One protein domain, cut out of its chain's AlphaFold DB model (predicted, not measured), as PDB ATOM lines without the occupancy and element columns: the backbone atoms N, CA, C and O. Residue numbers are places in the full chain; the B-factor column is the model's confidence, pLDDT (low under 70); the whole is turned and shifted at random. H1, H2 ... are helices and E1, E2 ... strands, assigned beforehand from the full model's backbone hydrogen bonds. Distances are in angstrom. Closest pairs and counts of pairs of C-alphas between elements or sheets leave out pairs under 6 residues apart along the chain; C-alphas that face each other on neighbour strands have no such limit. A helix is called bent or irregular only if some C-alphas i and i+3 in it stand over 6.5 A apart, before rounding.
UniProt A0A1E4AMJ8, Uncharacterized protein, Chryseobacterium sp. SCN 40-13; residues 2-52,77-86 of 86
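AT A GLANCE: This is residues 2 to 52 and 77 to 86 of the 86 residues of an uncharacterized protein of Chryseobacterium sp. SCN 40-13 (UniProt A0A1E4AMJ8). A hairpin of two long antiparallel strands, E1 and E2, runs lengthwise beside one long helix, H1, with E1 the strand nearer to it; the short helix H2, beyond a cut, lies near the part of H1 around Thr 17. The outline is a rod of 41 by 19 by 16 A, and residues 45 to 52, running on past the end of E2, make part of its length. The printed part has 61 residues with two named helices and two named strands, in the order H1, E1, E2, H2 along the chain, and its class is mixed, helices and strands. The whole is only just compact, close to loose, with a radius of gyration of the C-alphas of 12.5 A.

IN THESE COORDINATES: Strand E1 is residues 26 to 33, 19.5 A from first to last C-alpha, beginning at C-alpha 26 at (114.572, 148.081, 157.848). Strand E2 is residues 38 to 44, 18.5 A long, and ends at C-alpha 44 at (111.730, 151.553, 159.797). Helix H1 is residues 5 to 20, 22.1 A long, from C-alpha 5 at (139.986, 147.855, 162.773). It is irregular, but only just: C-alphas 15 and 18 are 6.7 A apart. Helix H2 is residues 77 to 82, 8.6 A long.

HOW THE PARTS SIT: E1 and E2 are antiparallel neighbours and form a hairpin, with 169 degrees between their directions. N 29 and O 41 are 3.0 A apart and N 32 and O 39 are 2.8 A apart, both within hydrogen-bond range. E1 bends by 69 degrees at residue 30. The closest C-alphas of H1 and E1 are those of Ile 18 and Leu 26, 5.8 A apart. H1 and E2 are apart. H1 and H2 are close but not clearly touching, the closest C-alphas being those of Thr 17 and Val 80 at 7.5 A; they run opposite ways at a steep tilt of 45 degrees. E1 and H2 are apart. In H2 every O i to N i+4 pair is within hydrogen-bond range; in H1 10 of 12 are.

THE WHOLE: The two C-alphas farthest apart are those of Ile 2 and Arg 52, at 41.9 A. The links H1 to E1 and E1 to E2 are tight, with 5 and 4 residues between the elements. Residues 53 to 76 are not printed; across this cut, in the link from E2 to H2, C-alphas 52 and 77 are 16.3 A apart. The mean pLDDT of the printed part is 89.4, and residues 51 to 52 and 85 to 86 are under 70. Ser 86 is the chain's last residue.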
ATOM      1  N   ILE A   2     140.016 157.312 157.282       80.50
ATOM      2  CA  ILE A   2     140.573 155.952 157.334       80.50
ATOM      3  C   ILE A   2     140.049 155.308 158.619       80.50
ATOM      4  O   ILE A   2     140.324 155.813 159.707       80.50
ATOM      5  N   LEU A   3     139.244 154.252 158.495       86.62
ATOM      6  CA  LEU A   3     138.739 153.509 159.648       86.62
ATOM      7  C   LEU A   3     139.849 152.625 160.219       86.62
ATOM      8  O   LEU A   3     140.561 151.949 159.474       86.62
ATOM      9  N   ASN A   4     139.970 152.610 161.546       90.62
ATOM     10  CA  ASN A   4     140.743 151.581 162.230       90.62
ATOM     11  C   ASN A   4     139.972 150.249 162.216       90.62
ATOM     12  O   ASN A   4     138.829 150.169 161.760       90.62
ATOM     13  N   GLU A   5     140.587 149.191 162.731       92.38
ATOM     14  CA  GLU A   5     139.986 147.855 162.773       92.38
ATOM     15  C   GLU A   5     138.593 147.848 163.427       92.38
ATOM     16  O   GLU A   5     137.638 147.323 162.856       92.38
ATOM     17  N   THR A   6     138.431 148.525 164.566       90.81
ATOM     18  CA  THR A   6     137.135 148.634 165.252       90.81
ATOM     19  C   THR A   6     136.096 149.386 164.421       90.81
ATOM     20  O   THR A   6     134.935 148.980 164.374       90.81
ATOM     21  N   GLY A   7     136.495 150.453 163.727       92.31
ATOM     22  CA  GLY A   7     135.620 151.188 162.818       92.31
ATOM     23  C   GLY A   7     135.143 150.328 161.647       92.31
ATOM     24  O   GLY A   7     133.968 150.385 161.284       92.31
ATOM     25  N   ASN A   8     136.018 149.472 161.109       92.19
ATOM     26  CA  ASN A   8     135.654 148.508 160.066       92.19
ATOM     27  C   ASN A   8     134.657 147.457 160.577       92.19
ATOM     28  O   ASN A   8     133.716 147.113 159.862       92.19
ATOM     29  N   ILE A   9     134.811 146.993 161.823       92.50
ATOM     30  CA  ILE A   9     133.844 146.086 162.466       92.50
ATOM     31  C   ILE A   9     132.484 146.773 162.602       92.50
ATOM     32  O   ILE A   9     131.479 146.216 162.171       92.50
ATOM     33  N   VAL A  10     132.450 148.003 163.126       92.75
ATOM     34  CA  VAL A  10     131.214 148.793 163.255       92.75
ATOM     35  C   VAL A  10     130.506 148.933 161.908       92.75
ATOM     36  O   VAL A  10     129.304 148.692 161.822       92.75
ATOM     37  N   MET A  11     131.243 149.278 160.851       92.25
ATOM     38  CA  MET A  11     130.682 149.401 159.506       92.25
ATOM     39  C   MET A  11     130.116 148.062 159.007       92.25
ATOM     40  O   MET A  11     128.986 148.014 158.528       92.25
ATOM     41  N   SER A  12     130.869 146.969 159.157       92.44
ATOM     42  CA  SER A  12     130.450 145.624 158.740       92.44
ATOM     43  C   SER A  12     129.185 145.155 159.466       92.44
ATOM     44  O   SER A  12     128.222 144.731 158.822       92.44
ATOM     45  N   GLU A  13     129.142 145.282 160.794       93.31
ATOM     46  CA  GLU A  13     127.987 144.883 161.606       93.31
ATOM     47  C   GLU A  13     126.764 145.763 161.339       93.31
ATOM     48  O   GLU A  13     125.643 145.255 161.233       93.31
ATOM     49  N   TRP A  14     126.960 147.071 161.132       93.69
ATOM     50  CA  TRP A  14     125.864 147.958 160.750       93.69
ATOM     51  C   TRP A  14     125.221 147.503 159.440       93.69
ATOM     52  O   TRP A  14     124.011 147.281 159.404       93.69
ATOM     53  N   MET A  15     126.023 147.223 158.410       92.81
ATOM     54  CA  MET A  15     125.532 146.762 157.105       92.81
ATOM     55  C   MET A  15     124.828 145.395 157.163       92.81
ATOM     56  O   MET A  15     123.904 145.135 156.388       92.81
ATOM     57  N   LYS A  16     125.209 144.510 158.092       93.62
ATOM     58  CA  LYS A  16     124.523 143.221 158.306       93.62
ATOM     59  C   LYS A  16     123.137 143.372 158.937       93.62
ATOM     60  O   LYS A  16     122.333 142.445 158.835       93.62
ATOM     61  N   THR A  17     122.831 144.517 159.552       92.88
ATOM     62  CA  THR A  17     121.582 144.742 160.298       92.88
ATOM     63  C   THR A  17     120.336 144.412 159.480       92.88
ATOM     64  O   THR A  17     119.469 143.706 159.996       92.88
ATOM     65  N   ILE A  18     120.279 144.850 158.214       92.75
ATOM     66  CA  ILE A  18     119.152 144.576 157.302       92.75
ATOM     67  C   ILE A  18     119.019 143.069 157.056       92.75
ATOM     68  O   ILE A  18     117.937 142.501 157.178       92.75
ATOM     69  N   LYS A  19     120.138 142.398 156.756       92.19
ATOM     70  CA  LYS A  19     120.158 140.969 156.407       92.19
ATOM     71  C   LYS A  19     119.684 140.078 157.553       92.19
ATOM     72  O   LYS A  19     119.057 139.059 157.301       92.19
ATOM     73  N   ILE A  20     119.979 140.451 158.796       92.44
ATOM     74  CA  ILE A  20     119.617 139.663 159.984       92.44
ATOM     75  C   ILE A  20     118.154 139.905 160.402       92.44
ATOM     76  O   ILE A  20     117.561 139.075 161.089       92.44
ATOM     77  N   ARG A  21     117.554 141.039 160.015       92.06
ATOM     78  CA  ARG A  21     116.229 141.489 160.484       92.06
ATOM     79  C   ARG A  21     115.282 141.764 159.316       92.06
ATOM     80  O   ARG A  21     114.685 142.834 159.226       92.06
ATOM     81  N   GLN A  22     115.159 140.778 158.431       92.06
ATOM     82  CA  GLN A  22     114.325 140.852 157.223       92.06
ATOM     83  C   GLN A  22     112.834 141.052 157.532       92.06
ATOM     84  O   GLN A  22     112.108 141.615 156.723       92.06
ATOM     85  N   ASP A  23     112.385 140.645 158.716       92.38
ATOM     86  CA  ASP A  23     110.995 140.753 159.160       92.38
ATOM     87  C   ASP A  23     110.608 142.131 159.717       92.38
ATOM     88  O   ASP A  23     109.435 142.395 159.956       92.38
ATOM     89  N   MET A  24     111.574 143.032 159.915       92.25
ATOM     90  CA  MET A  24     111.326 144.374 160.452       92.25
ATOM     91  C   MET A  24     111.275 145.470 159.380       92.25
ATOM     92  O   MET A  24     111.122 146.635 159.737       92.25
ATOM     93  N   ASN A  25     111.412 145.130 158.094       94.75
ATOM     94  CA  ASN A  25     111.386 146.098 156.988       94.75
ATOM     95  C   ASN A  25     112.299 147.322 157.246       94.75
ATOM     96  O   ASN A  25     111.847 148.466 157.324       94.75
ATOM     97  N   LEU A  26     113.586 147.056 157.500       94.31
ATOM     98  CA  LEU A  26     114.572 148.081 157.848       94.31
ATOM     99  C   LEU A  26     115.339 148.561 156.618       94.31
ATOM    100  O   LEU A  26     115.802 147.750 155.818       94.31
ATOM    101  N   GLU A  27     115.594 149.864 156.568       95.62
ATOM    102  CA  GLU A  27     116.493 150.491 155.604       95.62
ATOM    103  C   GLU A  27     117.534 151.349 156.341       95.62
ATOM    104  O   GLU A  27     117.255 151.994 157.358       95.62
ATOM    105  N   LEU A  28     118.777 151.310 155.859       95.06
ATOM    106  CA  LEU A  28     119.877 152.089 156.421       95.06
ATOM    107  C   LEU A  28     120.008 153.394 155.643       95.06
ATOM    108  O   LEU A  28     120.278 153.367 154.446       95.06
ATOM    109  N   GLY A  29     119.841 154.519 156.334       95.50
ATOM    110  CA  GLY A  29     120.165 155.831 155.782       95.50
ATOM    111  C   GLY A  29     121.637 156.188 155.996       95.50
ATOM    112  O   GLY A  29     122.473 155.335 156.305       95.50
ATOM    113  N   GLU A  30     121.937 157.482 155.890       96.81
ATOM    114  CA  GLU A  30     123.278 158.022 156.124       96.81
ATOM    115  C   GLU A  30     123.810 157.685 157.524       96.81
ATOM    116  O   GLU A  30     123.082 157.699 158.527       96.81
ATOM    117  N   PHE A  31     125.107 157.394 157.605       95.31
ATOM    118  CA  PHE A  31     125.784 157.094 158.860       95.31
ATOM    119  C   PHE A  31     127.258 157.500 158.825       95.31
ATOM    120  O   PHE A  31     127.890 157.548 157.774       95.31
ATOM    121  N   VAL A  32     127.833 157.763 159.999       95.06
ATOM    122  CA  VAL A  32     129.250 158.103 160.148       95.06
ATOM    123  C   VAL A  32     129.826 157.487 161.418       95.06
ATOM    124  O   VAL A  32     129.288 157.635 162.518       95.06
ATOM    125  N   VAL A  33     130.949 156.791 161.248       94.06
ATOM    126  CA  VAL A  33     131.712 156.157 162.325       94.06
ATOM    127  C   VAL A  33     132.855 157.082 162.720       94.06
ATOM    128  O   VAL A  33     133.728 157.372 161.907       94.06
ATOM    129  N   MET A  34     132.854 157.535 163.970       91.81
ATOM    130  CA  MET A  34     133.914 158.355 164.551       91.81
ATOM    131  C   MET A  34     134.604 157.599 165.693       91.81
ATOM    132  O   MET A  34     134.049 156.630 166.213       91.81
ATOM    133  N   PRO A  35     135.809 158.018 166.125       88.88
ATOM    134  CA  PRO A  35     136.571 157.285 167.137       88.88
ATOM    135  C   PRO A  35     135.856 157.171 168.488       88.88
ATOM    136  O   PRO A  35     136.101 156.234 169.237       88.88
ATOM    137  N   ASN A  36     134.980 158.126 168.807       90.56
ATOM    138  CA  ASN A  36     134.288 158.236 170.091       90.56
ATOM    139  C   ASN A  36     132.771 157.999 170.012       90.56
ATOM    140  O   ASN A  36     132.149 157.785 171.049       90.56
ATOM    141  N   HIS A  37     132.156 158.053 168.829       91.31
ATOM    142  CA  HIS A  37     130.714 157.857 168.682       91.31
ATOM    143  C   HIS A  37     130.319 157.459 167.258       91.31
ATOM    144  O   HIS A  37     131.114 157.498 166.321       91.31
ATOM    145  N   PHE A  38     129.061 157.058 167.106       92.44
ATOM    146  CA  PHE A  38     128.499 156.575 165.856       92.44
ATOM    147  C   PHE A  38     127.148 157.251 165.617       92.44
ATOM    148  O   PHE A  38     126.212 157.049 166.395       92.44
ATOM    149  N   HIS A  39     127.049 158.045 164.551       94.75
ATOM    150  CA  HIS A  39     125.780 158.601 164.082       94.75
ATOM    151  C   HIS A  39     125.231 157.746 162.952       94.75
ATOM    152  O   HIS A  39     125.983 157.285 162.096       94.75
ATOM    153  N   ARG A  40     123.912 157.557 162.935       94.00
ATOM    154  CA  ARG A  40     123.219 156.801 161.893       94.00
ATOM    155  C   ARG A  40     121.770 157.227 161.773       94.00
ATOM    156  O   ARG A  40     121.160 157.636 162.762       94.00
ATOM    157  N   ILE A  41     121.221 157.014 160.591       95.94
ATOM    158  CA  ILE A  41     119.796 157.084 160.318       95.94
ATOM    159  C   ILE A  41     119.304 155.655 160.085       95.94
ATOM    160  O   ILE A  41     119.865 154.913 159.280       95.94
ATOM    161  N   LEU A  42     118.272 155.257 160.827       94.94
ATOM    162  CA  LEU A  42     117.590 153.980 160.648       94.94
ATOM    163  C   LEU A  42     116.152 154.269 160.235       94.94
ATOM    164  O   LEU A  42     115.405 154.881 160.998       94.94
ATOM    165  N   ILE A  43     115.793 153.819 159.043       95.19
ATOM    166  CA  ILE A  43     114.443 153.917 158.506       95.19
ATOM    167  C   ILE A  43     113.740 152.602 158.837       95.19
ATOM    168  O   ILE A  43     114.285 151.516 158.628       95.19
ATOM    169  N   ILE A  44     112.545 152.704 159.412       93.38
ATOM    170  CA  ILE A  44     111.730 151.553 159.797       93.38
ATOM    171  C   ILE A  44     110.431 151.670 159.010       93.38
ATOM    172  O   ILE A  44     109.605 152.529 159.312       93.38
ATOM    173  N   GLY A  45     110.299 150.850 157.970       91.69
ATOM    174  CA  GLY A  45     109.104 150.820 157.139       91.69
ATOM    175  C   GLY A  45     107.926 150.150 157.841       91.69
ATOM    176  O   GLY A  45     108.042 149.640 158.960       91.69
ATOM    177  N   ASP A  46     106.784 150.117 157.161       89.31
ATOM    178  CA  ASP A  46     105.602 149.416 157.654       89.31
ATOM    179  C   ASP A  46     105.906 147.921 157.838       89.31
ATOM    180  O   ASP A  46     106.449 147.262 156.945       89.31
ATOM    181  N   ASN A  47     105.584 147.393 159.017       89.00
ATOM    182  CA  ASN A  47     105.713 145.981 159.366       89.00
ATOM    183  C   ASN A  47     104.709 145.619 160.481       89.00
ATOM    184  O   ASN A  47     104.091 146.496 161.086       89.00
ATOM    185  N   GLU A  48     104.571 144.325 160.777       86.06
ATOM    186  CA  GLU A  48     103.627 143.794 161.779       86.06
ATOM    187  C   GLU A  48     103.878 144.273 163.225       86.06
ATOM    188  O   GLU A  48     103.003 144.160 164.081       86.06
ATOM    189  N   TYR A  49     105.053 144.841 163.501       84.56
ATOM    190  CA  TYR A  49     105.472 145.346 164.809       84.56
ATOM    191  C   TYR A  49     105.275 146.864 164.966       84.56
ATOM    192  O   TYR A  49     105.362 147.381 166.081       84.56
ATOM    193  N   ASN A  50     104.981 147.578 163.874       77.88
ATOM    194  CA  ASN A  50     104.851 149.036 163.814       77.88
ATOM    195  C   ASN A  50     103.380 149.481 163.743       77.88
ATOM    196  O   ASN A  50     102.984 150.242 162.861       77.88
ATOM    197  N   GLY A  51     102.544 148.983 164.660       69.19
ATOM    198  CA  GLY A  51     101.121 149.337 164.715       69.19
ATOM    199  C   GLY A  51     100.871 150.854 164.773       69.19
ATOM    200  O   GLY A  51     101.666 151.604 165.338       69.19
ATOM    201  N   ARG A  52      99.737 151.300 164.207       55.97
ATOM    202  CA  ARG A  52      99.340 152.720 164.047       55.97
ATOM    203  C   ARG A  52      99.165 153.510 165.351       55.97
ATOM    204  O   ARG A  52      99.002 154.728 165.304       55.97
ATOM    205  N   VAL A  77     113.586 149.154 168.330       89.38
ATOM    206  CA  VAL A  77     114.837 149.905 168.112       89.38
ATOM    207  C   VAL A  77     115.934 149.475 169.086       89.38
ATOM    208  O   VAL A  77     117.047 149.170 168.663       89.38
ATOM    209  N   SER A  78     115.626 149.357 170.377       88.44
ATOM    210  CA  SER A  78     116.605 148.954 171.393       88.44
ATOM    211  C   SER A  78     117.213 147.577 171.107       88.44
ATOM    212  O   SER A  78     118.417 147.388 171.272       88.44
ATOM    213  N   SER A  79     116.415 146.621 170.621       89.75
ATOM    214  CA  SER A  79     116.888 145.289 170.227       89.75
ATOM    215  C   SER A  79     117.757 145.309 168.960       89.75
ATOM    216  O   SER A  79     118.683 144.502 168.842       89.75
ATOM    217  N   VAL A  80     117.521 146.259 168.043       91.88
ATOM    218  CA  VAL A  80     118.399 146.508 166.886       91.88
ATOM    219  C   VAL A  80     119.757 147.012 167.364       91.88
ATOM    220  O   VAL A  80     120.777 146.443 166.990       91.88
ATOM    221  N   ILE A  81     119.775 148.007 168.255       90.94
ATOM    222  CA  ILE A  81     121.025 148.605 168.752       90.94
ATOM    223  C   ILE A  81     121.803 147.626 169.635       90.94
ATOM    224  O   ILE A  81     123.028 147.575 169.579       90.94
ATOM    225  N   ARG A  82     121.106 146.810 170.430       88.50
ATOM    226  CA  ARG A  82     121.743 145.764 171.235       88.50
ATOM    227  C   ARG A  82     122.415 144.714 170.355       88.50
ATOM    228  O   ARG A  82     123.573 144.402 170.575       88.50
ATOM    229  N   GLY A  83     121.697 144.185 169.365       86.00
ATOM    230  CA  GLY A  83     122.228 143.156 168.465       86.00
ATOM    231  C   GLY A  83     123.076 143.706 167.314       86.00
ATOM    232  O   GLY A  83     123.219 143.013 166.315       86.00
ATOM    233  N   PHE A  84     123.521 144.961 167.399       78.44
ATOM    234  CA  PHE A  84     124.527 145.559 166.512       78.44
ATOM    235  C   PHE A  84     125.953 145.257 167.007       78.44
ATOM    236  O   PHE A  84     126.899 145.273 166.228       78.44
ATOM    237  N   LYS A  85     126.107 144.947 168.298       66.44
ATOM    238  CA  LYS A  85     127.342 144.417 168.867       66.44
ATOM    239  C   LYS A  85     127.182 142.897 168.891       66.44
ATOM    240  O   LYS A  85     126.365 142.405 169.663       66.44
ATOM    241  N   SER A  86     127.852 142.212 167.968       51.44
ATOM    242  CA  SER A  86     127.949 140.745 167.882       51.44
ATOM    243  C   SER A  86     128.091 140.075 169.247       51.44
ATOM    244  O   SER A  86     128.945 140.569 170.023       51.44
TER     245      SER A  86